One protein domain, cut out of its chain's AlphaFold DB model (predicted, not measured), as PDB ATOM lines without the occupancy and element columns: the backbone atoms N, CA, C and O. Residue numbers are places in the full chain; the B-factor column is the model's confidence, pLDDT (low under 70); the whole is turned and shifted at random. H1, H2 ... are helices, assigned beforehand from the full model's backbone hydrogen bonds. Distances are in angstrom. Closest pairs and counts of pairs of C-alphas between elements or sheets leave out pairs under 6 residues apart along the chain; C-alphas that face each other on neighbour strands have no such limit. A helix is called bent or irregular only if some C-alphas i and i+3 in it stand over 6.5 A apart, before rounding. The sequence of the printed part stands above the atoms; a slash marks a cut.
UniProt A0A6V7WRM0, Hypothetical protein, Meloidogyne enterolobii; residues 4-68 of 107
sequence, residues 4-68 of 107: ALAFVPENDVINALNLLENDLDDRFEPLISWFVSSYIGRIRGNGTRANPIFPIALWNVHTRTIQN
ATOM      1  N   ALA A   4      -2.990 -23.135  37.200       91.12
ATOM      2  CA  ALA A   4      -2.352 -22.638  35.988       91.12
ATOM      3  C   ALA A   4      -1.339 -23.641  35.412       91.12
ATOM      4  O   ALA A   4      -1.150 -23.668  34.199       91.12
ATOM      5  N   LEU A   5      -0.769 -24.524  36.244       93.75
ATOM      6  CA  LEU A   5       0.152 -25.575  35.801       93.75
ATOM      7  C   LEU A   5      -0.495 -26.532  34.791       93.75
ATOM      8  O   LEU A   5       0.201 -27.101  33.958       93.75
ATOM      9  N   ALA A   6      -1.827 -26.678  34.806       93.50
ATOM     10  CA  ALA A   6      -2.538 -27.506  33.829       93.50
ATOM     11  C   ALA A   6      -2.450 -26.946  32.400       93.50
ATOM     12  O   ALA A   6      -2.688 -27.674  31.440       93.50
ATOM     13  N   PHE A   7      -2.100 -25.669  32.256       92.94
ATOM     14  CA  PHE A   7      -1.957 -24.981  30.978       92.94
ATOM     15  C   PHE A   7      -0.497 -24.795  30.559       92.94
ATOM     16  O   PHE A   7      -0.253 -24.192  29.523       92.94
ATOM     17  N   VAL A   8       0.469 -25.303  31.324       94.56
ATOM     18  CA  VAL A   8       1.893 -25.284  30.963       94.56
ATOM     19  C   VAL A   8       2.203 -26.520  30.103       94.56
ATOM     20  O   VAL A   8       1.606 -27.573  30.352       94.56
ATOM     21  N   PRO A   9       3.099 -26.448  29.099       94.62
ATOM     22  CA  PRO A   9       3.574 -27.639  28.397       94.62
ATOM     23  C   PRO A   9       4.050 -28.712  29.382       94.62
ATOM     24  O   PRO A   9       4.734 -28.394  30.349       94.62
ATOM     25  N   GLU A  10       3.709 -29.984  29.150       93.12
ATOM     26  CA  GLU A  10       3.966 -31.068  30.118       93.12
ATOM     27  C   GLU A  10       5.432 -31.144  30.572       93.12
ATOM     28  O   GLU A  10       5.703 -31.343  31.757       93.12
ATOM     29  N   ASN A  11       6.366 -30.909  29.647       93.62
ATOM     30  CA  ASN A  11       7.807 -30.920  29.910       93.62
ATOM     31  C   ASN A  11       8.267 -29.767  30.819       93.62
ATOM     32  O   ASN A  11       9.272 -29.898  31.514       93.62
ATOM     33  N   ASP A  12       7.517 -28.664  30.849       95.44
ATOM     34  CA  ASP A  12       7.863 -27.445  31.582       95.44
ATOM     35  C   ASP A  12       7.132 -27.336  32.926       95.44
ATOM     36  O   ASP A  12       7.442 -26.456  33.728       95.44
ATOM     37  N   VAL A  13       6.190 -28.241  33.220       94.56
ATOM     38  CA  VAL A  13       5.383 -28.224  34.454       94.56
ATOM     39  C   VAL A  13       6.253 -28.218  35.710       94.56
ATOM     40  O   VAL A  13       5.962 -27.480  36.648       94.56
ATOM     41  N   ILE A  14       7.323 -29.019  35.744       92.56
ATOM     42  CA  ILE A  14       8.218 -29.099  36.909       92.56
ATOM     43  C   ILE A  14       8.979 -27.781  37.093       92.56
ATOM     44  O   ILE A  14       9.088 -27.287  38.210       92.56
ATOM     45  N   ASN A  15       9.456 -27.185  35.999       94.31
ATOM     46  CA  ASN A  15      10.152 -25.900  36.048       94.31
ATOM     47  C   ASN A  15       9.208 -24.785  36.514       94.31
ATOM     48  O   ASN A  15       9.570 -23.995  37.381       94.31
ATOM     49  N   ALA A  16       7.980 -24.760  35.991       94.31
ATOM     50  CA  ALA A  16       6.956 -23.807  36.400       94.31
ATOM     51  C   ALA A  16       6.553 -23.977  37.873       94.31
ATOM     52  O   ALA A  16       6.307 -22.983  38.549       94.31
ATOM     53  N   LEU A  17       6.515 -25.213  38.383       93.38
ATOM     54  CA  LEU A  17       6.267 -25.475  39.798       93.38
ATOM     55  C   LEU A  17       7.398 -24.930  40.677       93.38
ATOM     56  O   LEU A  17       7.102 -24.255  41.650       93.38
ATOM     57  N   ASN A  18       8.663 -25.147  40.314       92.25
ATOM     58  CA  ASN A  18       9.795 -24.623  41.088       92.25
ATOM     59  C   ASN A  18       9.798 -23.084  41.135       92.25
ATOM     60  O   ASN A  18      10.102 -22.493  42.166       92.25
ATOM     61  N   LEU A  19       9.455 -22.424  40.022       92.88
ATOM     62  CA  LEU A  19       9.291 -20.964  39.994       92.88
ATOM     63  C   LEU A  19       8.148 -20.522  40.906       92.88
ATOM     64  O   LEU A  19       8.298 -19.572  41.662       92.88
ATOM     65  N   LEU A  20       7.031 -21.248  40.852       90.88
ATOM     66  CA  LEU A  20       5.874 -20.984  41.689       90.88
ATOM     67  C   LEU A  20       6.229 -21.126  43.177       90.88
ATOM     68  O   LEU A  20       5.898 -20.243  43.953       90.88
ATOM     69  N   GLU A  21       6.933 -22.188  43.569       89.38
ATOM     70  CA  GLU A  21       7.381 -22.421  44.950       89.38
ATOM     71  C   GLU A  21       8.230 -21.266  45.501       89.38
ATOM     72  O   GLU A  21       8.017 -20.868  46.640       89.38
ATOM     73  N   ASN A  22       9.113 -20.672  44.691       89.19
ATOM     74  CA  ASN A  22       9.936 -19.530  45.114       89.19
ATOM     75  C   ASN A  22       9.127 -18.247  45.379       89.19
ATOM     76  O   ASN A  22       9.574 -17.392  46.143       89.19
ATOM     77  N   ASP A  23       7.965 -18.105  44.740       88.81
ATOM     78  CA  ASP A  23       7.099 -16.927  44.858       88.81
ATOM     79  C   ASP A  23       5.991 -17.111  45.914       88.81
ATOM     80  O   ASP A  23       5.289 -16.152  46.254       88.81
ATOM     81  N   LEU A  24       5.784 -18.336  46.418       87.25
ATOM     82  CA  LEU A  24       4.778 -18.611  47.440       87.25
ATOM     83  C   LEU A  24       5.315 -18.392  48.853       87.25
ATOM     84  O   LEU A  24       6.433 -18.738  49.201       87.25
ATOM     85  N   ASP A  25       4.428 -17.886  49.702       90.88
ATOM     86  CA  ASP A  25       4.621 -17.831  51.146       90.88
ATOM     87  C   ASP A  25       4.631 -19.248  51.753       90.88
ATOM     88  O   ASP A  25       3.777 -20.078  51.414       90.88
ATOM     89  N   ASP A  26       5.535 -19.491  52.706       89.81
ATOM     90  CA  ASP A  26       5.711 -20.756  53.436       89.81
ATOM     91  C   ASP A  26       4.407 -21.330  54.014       89.81
ATOM     92  O   ASP A  26       4.259 -22.543  54.179       89.81
ATOM     93  N   ARG A  27       3.402 -20.488  54.290       92.56
ATOM     94  CA  ARG A  27       2.065 -20.935  54.729       92.56
ATOM     95  C   ARG A  27       1.391 -21.901  53.747       92.56
ATOM     96  O   ARG A  27       0.496 -22.646  54.150       92.56
ATOM     97  N   PHE A  28       1.789 -21.898  52.475       89.88
ATOM     98  CA  PHE A  28       1.265 -22.793  51.445       89.88
ATOM     99  C   PHE A  28       2.075 -24.081  51.266       89.88
ATOM    100  O   PHE A  28       1.660 -24.942  50.487       89.88
ATOM    101  N   GLU A  29       3.157 -24.276  52.018       91.00
ATOM    102  CA  GLU A  29       3.991 -25.480  51.953       91.00
ATOM    103  C   GLU A  29       3.185 -26.791  52.080       91.00
ATOM    104  O   GLU A  29       3.395 -27.707  51.278       91.00
ATOM    105  N   PRO A  30       2.176 -26.917  52.973       93.12
ATOM    106  CA  PRO A  30       1.365 -28.134  53.040       93.12
ATOM    107  C   PRO A  30       0.609 -28.432  51.736       93.12
ATOM    108  O   PRO A  30       0.466 -29.593  51.349       93.12
ATOM    109  N   LEU A  31       0.140 -27.388  51.044       92.06
ATOM    110  CA  LEU A  31      -0.583 -27.510  49.779       92.06
ATOM    111  C   LEU A  31       0.354 -27.948  48.650       92.06
ATOM    112  O   LEU A  31       0.016 -28.862  47.896       92.06
ATOM    113  N   ILE A  32       1.526 -27.319  48.549       92.38
ATOM    114  CA  ILE A  32       2.552 -27.667  47.561       92.38
ATOM    115  C   ILE A  32       3.038 -29.098  47.786       92.38
ATOM    116  O   ILE A  32       3.019 -29.914  46.865       92.38
ATOM    117  N   SER A  33       3.372 -29.449  49.025       92.25
ATOM    118  CA  SER A  33       3.830 -30.785  49.407       92.25
ATOM    119  C   SER A  33       2.801 -31.873  49.059       92.25
ATOM    120  O   SER A  33       3.160 -32.926  48.512       92.25
ATOM    121  N   TRP A  34       1.509 -31.610  49.294       93.62
ATOM    122  CA  TRP A  34       0.416 -32.486  48.862       93.62
ATOM    123  C   TRP A  34       0.330 -32.601  47.335       93.62
ATOM    124  O   TRP A  34       0.183 -33.712  46.808       93.62
ATOM    125  N   PHE A  35       0.444 -31.479  46.619       93.75
ATOM    126  CA  PHE A  35       0.378 -31.452  45.162       93.75
ATOM    127  C   PHE A  35       1.540 -32.226  44.533       93.75
ATOM    128  O   PHE A  35       1.310 -33.098  43.692       93.75
ATOM    129  N   VAL A  36       2.771 -31.988  44.992       93.88
ATOM    130  CA  VAL A  36       3.967 -32.716  44.552       93.88
ATOM    131  C   VAL A  36       3.789 -34.208  44.792       93.88
ATOM    132  O   VAL A  36       4.049 -34.995  43.891       93.88
ATOM    133  N   SER A  37       3.307 -34.620  45.965       93.56
ATOM    134  CA  SER A  37       3.089 -36.041  46.267       93.56
ATOM    135  C   SER A  37       2.052 -36.692  45.341       93.56
ATOM    136  O   SER A  37       2.248 -37.810  44.866       93.56
ATOM    137  N   SER A  38       0.964 -35.978  45.050       94.19
ATOM    138  CA  SER A  38      -0.189 -36.535  44.337       94.19
ATOM    139  C   SER A  38      -0.040 -36.493  42.812       94.19
ATOM    140  O   SER A  38      -0.415 -37.455  42.145       94.19
ATOM    141  N   TYR A  39       0.512 -35.410  42.258       94.12
ATOM    142  CA  TYR A  39       0.438 -35.096  40.821       94.12
ATOM    143  C   TYR A  39       1.784 -35.091  40.090       94.12
ATOM    144  O   TYR A  39       1.810 -35.204  38.864       94.12
ATOM    145  N   ILE A  40       2.902 -34.966  40.815       93.62
ATOM    146  CA  ILE A  40       4.249 -34.880  40.222       93.62
ATOM    147  C   ILE A  40       5.123 -36.078  40.617       93.62
ATOM    148  O   ILE A  40       5.849 -36.621  39.790       93.62
ATOM    149  N   GLY A  41       5.036 -36.506  41.874       92.38
ATOM    150  CA  GLY A  41       5.916 -37.476  42.511       92.38
ATOM    151  C   GLY A  41       7.080 -36.804  43.242       92.38
ATOM    152  O   GLY A  41       7.763 -35.938  42.688       92.38
ATOM    153  N   ARG A  42       7.343 -37.205  44.494       89.50
ATOM    154  CA  ARG A  42       8.485 -36.696  45.279       89.50
ATOM    155  C   ARG A  42       9.811 -37.265  44.771       89.50
ATOM    156  O   ARG A  42       9.867 -38.409  44.319       89.50
ATOM    157  N   ILE A  43      10.883 -36.486  44.901       88.81
ATOM    158  CA  ILE A  43      12.251 -36.972  44.687       88.81
ATOM    159  C   ILE A  43      12.635 -37.872  45.866       88.81
ATOM    160  O   ILE A  43      12.431 -37.519  47.028       88.81
ATOM    161  N   ARG A  44      13.150 -39.061  45.566       87.50
ATOM    162  CA  ARG A  44      13.683 -40.017  46.541       87.50
ATOM    163  C   ARG A  44      15.169 -39.736  46.778       87.50
ATOM    164  O   ARG A  44      15.830 -39.139  45.936       87.50
ATOM    165  N   GLY A  45      15.724 -40.235  47.883       83.75
ATOM    166  CA  GLY A  45      17.141 -40.027  48.231       83.75
ATOM    167  C   GLY A  45      18.155 -40.534  47.191       83.75
ATOM    168  O   GLY A  45      19.303 -40.116  47.207       83.75
ATOM    169  N   ASN A  46      17.737 -41.391  46.256       89.12
ATOM    170  CA  ASN A  46      18.550 -41.865  45.130       89.12
ATOM    171  C   ASN A  46      18.435 -40.985  43.865       89.12
ATOM    172  O   ASN A  46      18.836 -41.417  42.788       89.12
ATOM    173  N   GLY A  47      17.810 -39.807  43.956       84.62
ATOM    174  CA  GLY A  47      17.602 -38.887  42.833       84.62
ATOM    175  C   GLY A  47      16.468 -39.275  41.877       84.62
ATOM    176  O   GLY A  47      16.139 -38.504  40.978       84.62
ATOM    177  N   THR A  48      15.825 -40.432  42.063       87.44
ATOM    178  CA  THR A  48      14.681 -40.845  41.230       87.44
ATOM    179  C   THR A  48      13.384 -40.214  41.720       87.44
ATOM    180  O   THR A  48      13.179 -40.024  42.921       87.44
ATOM    181  N   ARG A  49      12.472 -39.904  40.795       87.12
ATOM    182  CA  ARG A  49      11.141 -39.398  41.138       87.12
ATOM    183  C   ARG A  49      10.187 -40.568  41.381       87.12
ATOM    184  O   ARG A  49      10.163 -41.526  40.614       87.12
ATOM    185  N   ALA A  50       9.425 -40.513  42.471       90.88
ATOM    186  CA  ALA A  50       8.358 -41.472  42.729       90.88
ATOM    187  C   ALA A  50       7.257 -41.346  41.669       90.88
ATOM    188  O   ALA A  50       7.029 -40.259  41.143       90.88
ATOM    189  N   ASN A  51       6.535 -42.433  41.399       91.06
ATOM    190  CA  ASN A  51       5.364 -42.356  40.533       91.06
ATOM    191  C   ASN A  51       4.262 -41.534  41.226       91.06
ATOM    192  O   ASN A  51       3.934 -41.841  42.376       91.06
ATOM    193  N   PRO A  52       3.693 -40.511  40.564       93.75
ATOM    194  CA  PRO A  52       2.547 -39.783  41.093       93.75
ATOM    195  C   PRO A  52       1.293 -40.661  41.101       93.75
ATOM    196  O   PRO A  52       1.156 -41.579  40.292       93.75
ATOM    197  N   ILE A  53       0.345 -40.325  41.977       94.31
ATOM    198  CA  ILE A  53      -0.998 -40.926  41.983       94.31
ATOM    199  C   ILE A  53      -1.730 -40.557  40.683       94.31
ATOM    200  O   ILE A  53      -2.401 -41.391  40.080       94.31
ATOM    201  N   PHE A  54      -1.555 -39.314  40.233       93.19
ATOM    202  CA  PHE A  54      -2.163 -38.764  39.026       93.19
ATOM    203  C   PHE A  54      -1.078 -38.202  38.092       93.19
ATOM    204  O   PHE A  54      -0.623 -37.075  38.293       93.19
ATOM    205  N   PRO A  55      -0.645 -38.956  37.066       92.81
ATOM    206  CA  PRO A  55       0.377 -38.510  36.118       92.81
ATOM    207  C   PRO A  55       0.007 -37.212  35.390       92.81
ATOM    208  O   PRO A  55      -1.167 -36.973  35.120       92.81
ATOM    209  N   ILE A  56       1.009 -36.414  34.999       92.88
ATOM    210  CA  ILE A  56       0.833 -35.113  34.317       92.88
ATOM    211  C   ILE A  56      -0.096 -35.216  33.102       92.88
ATOM    212  O   ILE A  56      -1.056 -34.454  33.000       92.88
ATOM    213  N   ALA A  57       0.113 -36.217  32.247       90.69
ATOM    214  CA  ALA A  57      -0.703 -36.459  31.055       90.69
ATOM    215  C   ALA A  57      -2.208 -36.666  31.344       90.69
ATOM    216  O   ALA A  57      -3.043 -36.518  30.451       90.69
ATOM    217  N   LEU A  58      -2.581 -37.021  32.581       90.88
ATOM    218  CA  LEU A  58      -3.978 -37.209  32.973       90.88
ATOM    219  C   LEU A  58      -4.707 -35.874  33.183       90.88
ATOM    220  O   LEU A  58      -5.888 -35.762  32.847       90.88
ATOM    221  N   TRP A  59      -4.026 -34.880  33.754       92.06
ATOM    222  CA  TRP A  59      -4.635 -33.619  34.189       92.06
ATOM    223  C   TRP A  59      -4.186 -32.400  33.380       92.06
ATOM    224  O   TRP A  59      -4.843 -31.359  33.440       92.06
ATOM    225  N   ASN A  60      -3.106 -32.507  32.606       93.88
ATOM    226  CA  ASN A  60      -2.647 -31.433  31.741       93.88
ATOM    227  C   ASN A  60      -3.637 -31.196  30.588       93.88
ATOM    228  O   ASN A  60      -4.157 -32.120  29.957       93.88
ATOM    229  N   VAL A  61      -3.917 -29.924  30.318       91.25
ATOM    230  CA  VAL A  61      -4.848 -29.485  29.279       91.25
ATOM    231  C   VAL A  61      -4.201 -28.544  28.265       91.25
ATOM    232  O   VAL A  61      -4.910 -28.076  27.374       91.25
ATOM    233  N   HIS A  62      -2.891 -28.284  28.344       92.38
ATOM    234  CA  HIS A  62      -2.172 -27.366  27.454       92.38
ATOM    235  C   HIS A  62      -2.387 -27.737  25.984       92.38
ATOM    236  O   HIS A  62      -2.977 -26.968  25.226       92.38
ATOM    237  N   THR A  63      -2.013 -28.959  25.598       87.06
ATOM    238  CA  THR A  63      -2.100 -29.424  24.206       87.06
ATOM    239  C   THR A  63      -3.536 -29.382  23.686       87.06
ATOM    240  O   THR A  63      -3.787 -28.874  22.596       87.06
ATOM    241  N   ARG A  64      -4.508 -29.817  24.499       84.44
ATOM    242  CA  ARG A  64      -5.937 -29.767  24.139       84.44
ATOM    243  C   ARG A  64      -6.449 -28.335  23.980       84.44
ATOM    244  O   ARG A  64      -7.302 -28.092  23.132       84.44
ATOM    245  N   THR A  65      -5.947 -27.409  24.794       85.69
ATOM    246  CA  THR A  65      -6.323 -25.991  24.753       85.69
ATOM    247  C   THR A  65      -5.794 -25.331  23.487       85.69
ATOM    248  O   THR A  65      -6.569 -24.690  22.785       85.69
ATOM    249  N   ILE A  66      -4.519 -25.548  23.156       87.12
ATOM    250  CA  ILE A  66      -3.891 -24.994  21.949       87.12
ATOM    251  C   ILE A  66      -4.491 -25.595  20.674       87.12
ATOM    252  O   ILE A  66      -4.764 -24.874  19.720       87.12
ATOM    253  N   GLN A  67      -4.756 -26.903  20.658       85.06
ATOM    254  CA  GLN A  67      -5.317 -27.590  19.491       85.06
ATOM    255  C   GLN A  67      -6.840 -27.417  19.350       85.06
ATOM    256  O   GLN A  67      -7.433 -27.979  18.433       85.06
ATOM    257  N   ASN A  68      -7.482 -26.675  20.262       74.38
ATOM    258  CA  ASN A  68      -8.933 -26.482  20.325       74.38
ATOM    259  C   ASN A  68      -9.735 -27.798  20.201       74.38
ATOM    260  O   ASN A  68     -10.839 -27.839  19.650       74.38
TER     261      ASN A  68
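AT A GLANCE: This is residues 4 to 68 of the 107 residues of the protein "Hypothetical protein" of Meloidogyne enterolobii (UniProt A0A6V7WRM0). Two longer helices, H2 and H3, lie side by side and run opposite ways in a loose pair joined by a tight link, and three short helices lie toward the end of the pair where H2 begins and H3 ends: H1 on H2, H4 near both H2 and H3, and H5 beyond them, touching H1. H1 packs on residues 13 to 17 of H2, H4 lies near Glu 10 of H2 and Tyr 39 of H3, and H5 lies toward one end of the longest axis, with the loop of residues 41 to 55 reaching toward the other. The printed part has 65 residues with five named helices, in the order H1, H2, H3, H4, H5, and no named strand; the class is all helix. It is only just compact, close to loose, with a radius of gyration of the C-alphas of 12.5 A and spans of 38 by 27 by 16 A.

HOW THE PARTS SIT: H3, residues 26 to 40, is close to but not clearly touching H2, residues 10 to 23; their closest C-alphas, those of Glu 21 and Ile 32, are 7.6 A apart. The two run opposite ways at a shallow tilt of 13 degrees. H1, residues 4 to 7, touches H2, which meets it with residues 13 to 17 alone; the closest C-alphas, those of Leu 5 and Val 13, are 6.0 A apart. H4, residues 56 to 59, is close to but not clearly touching H3, with the closest C-alphas, of Tyr 39 and Ile 56, 6.5 A apart. H4 is also close to but not clearly touching H2, at 6.6 A between the C-alphas of Glu 10 and Ile 56. H5, residues 62 to 66, only just touches H1, with 3 pairs of C-alphas within 8 A, the closest being Phe 7 and His 62 at 4.3 A. H3 is apart from H1 and from H5. Every O i to N i+4 pair is within hydrogen-bond range in H5, against 8 of 10 in H2 and 9 of 11 in H3; H1 and H4 are too short for such a pair.

IN THESE COORDINATES: H3 measures 19.4 A from C-alpha 26 to C-alpha 40, which is at (4.249, -34.880, 40.222). H2 measures 20.7 A from C-alpha 10, at (3.966, -31.068, 30.118), to C-alpha 23. Both are irregular: C-alphas 11 and 14 of H2 are 7.2 A apart, and C-alphas 27 and 30 of H3 are 7.4 A apart. H1 begins with C-alpha 4 at (-2.352, -22.638, 35.988) and spans 5.5 A; H4 spans 5.7 A. H5 spans 6.2 A and ends with C-alpha 66 at (-3.891, -24.994, 21.949).

THE WHOLE: The two C-alphas farthest apart, those of Gly 45 and Asn 68, are 40.5 A apart. The link from H3 to H4, residues 41 to 55, is long; those from H1 to H2, H2 to H3 and H4 to H5 are tight. The printed part has no cut. The mean pLDDT of the printed part is 91.0, and no printed residue is under 70.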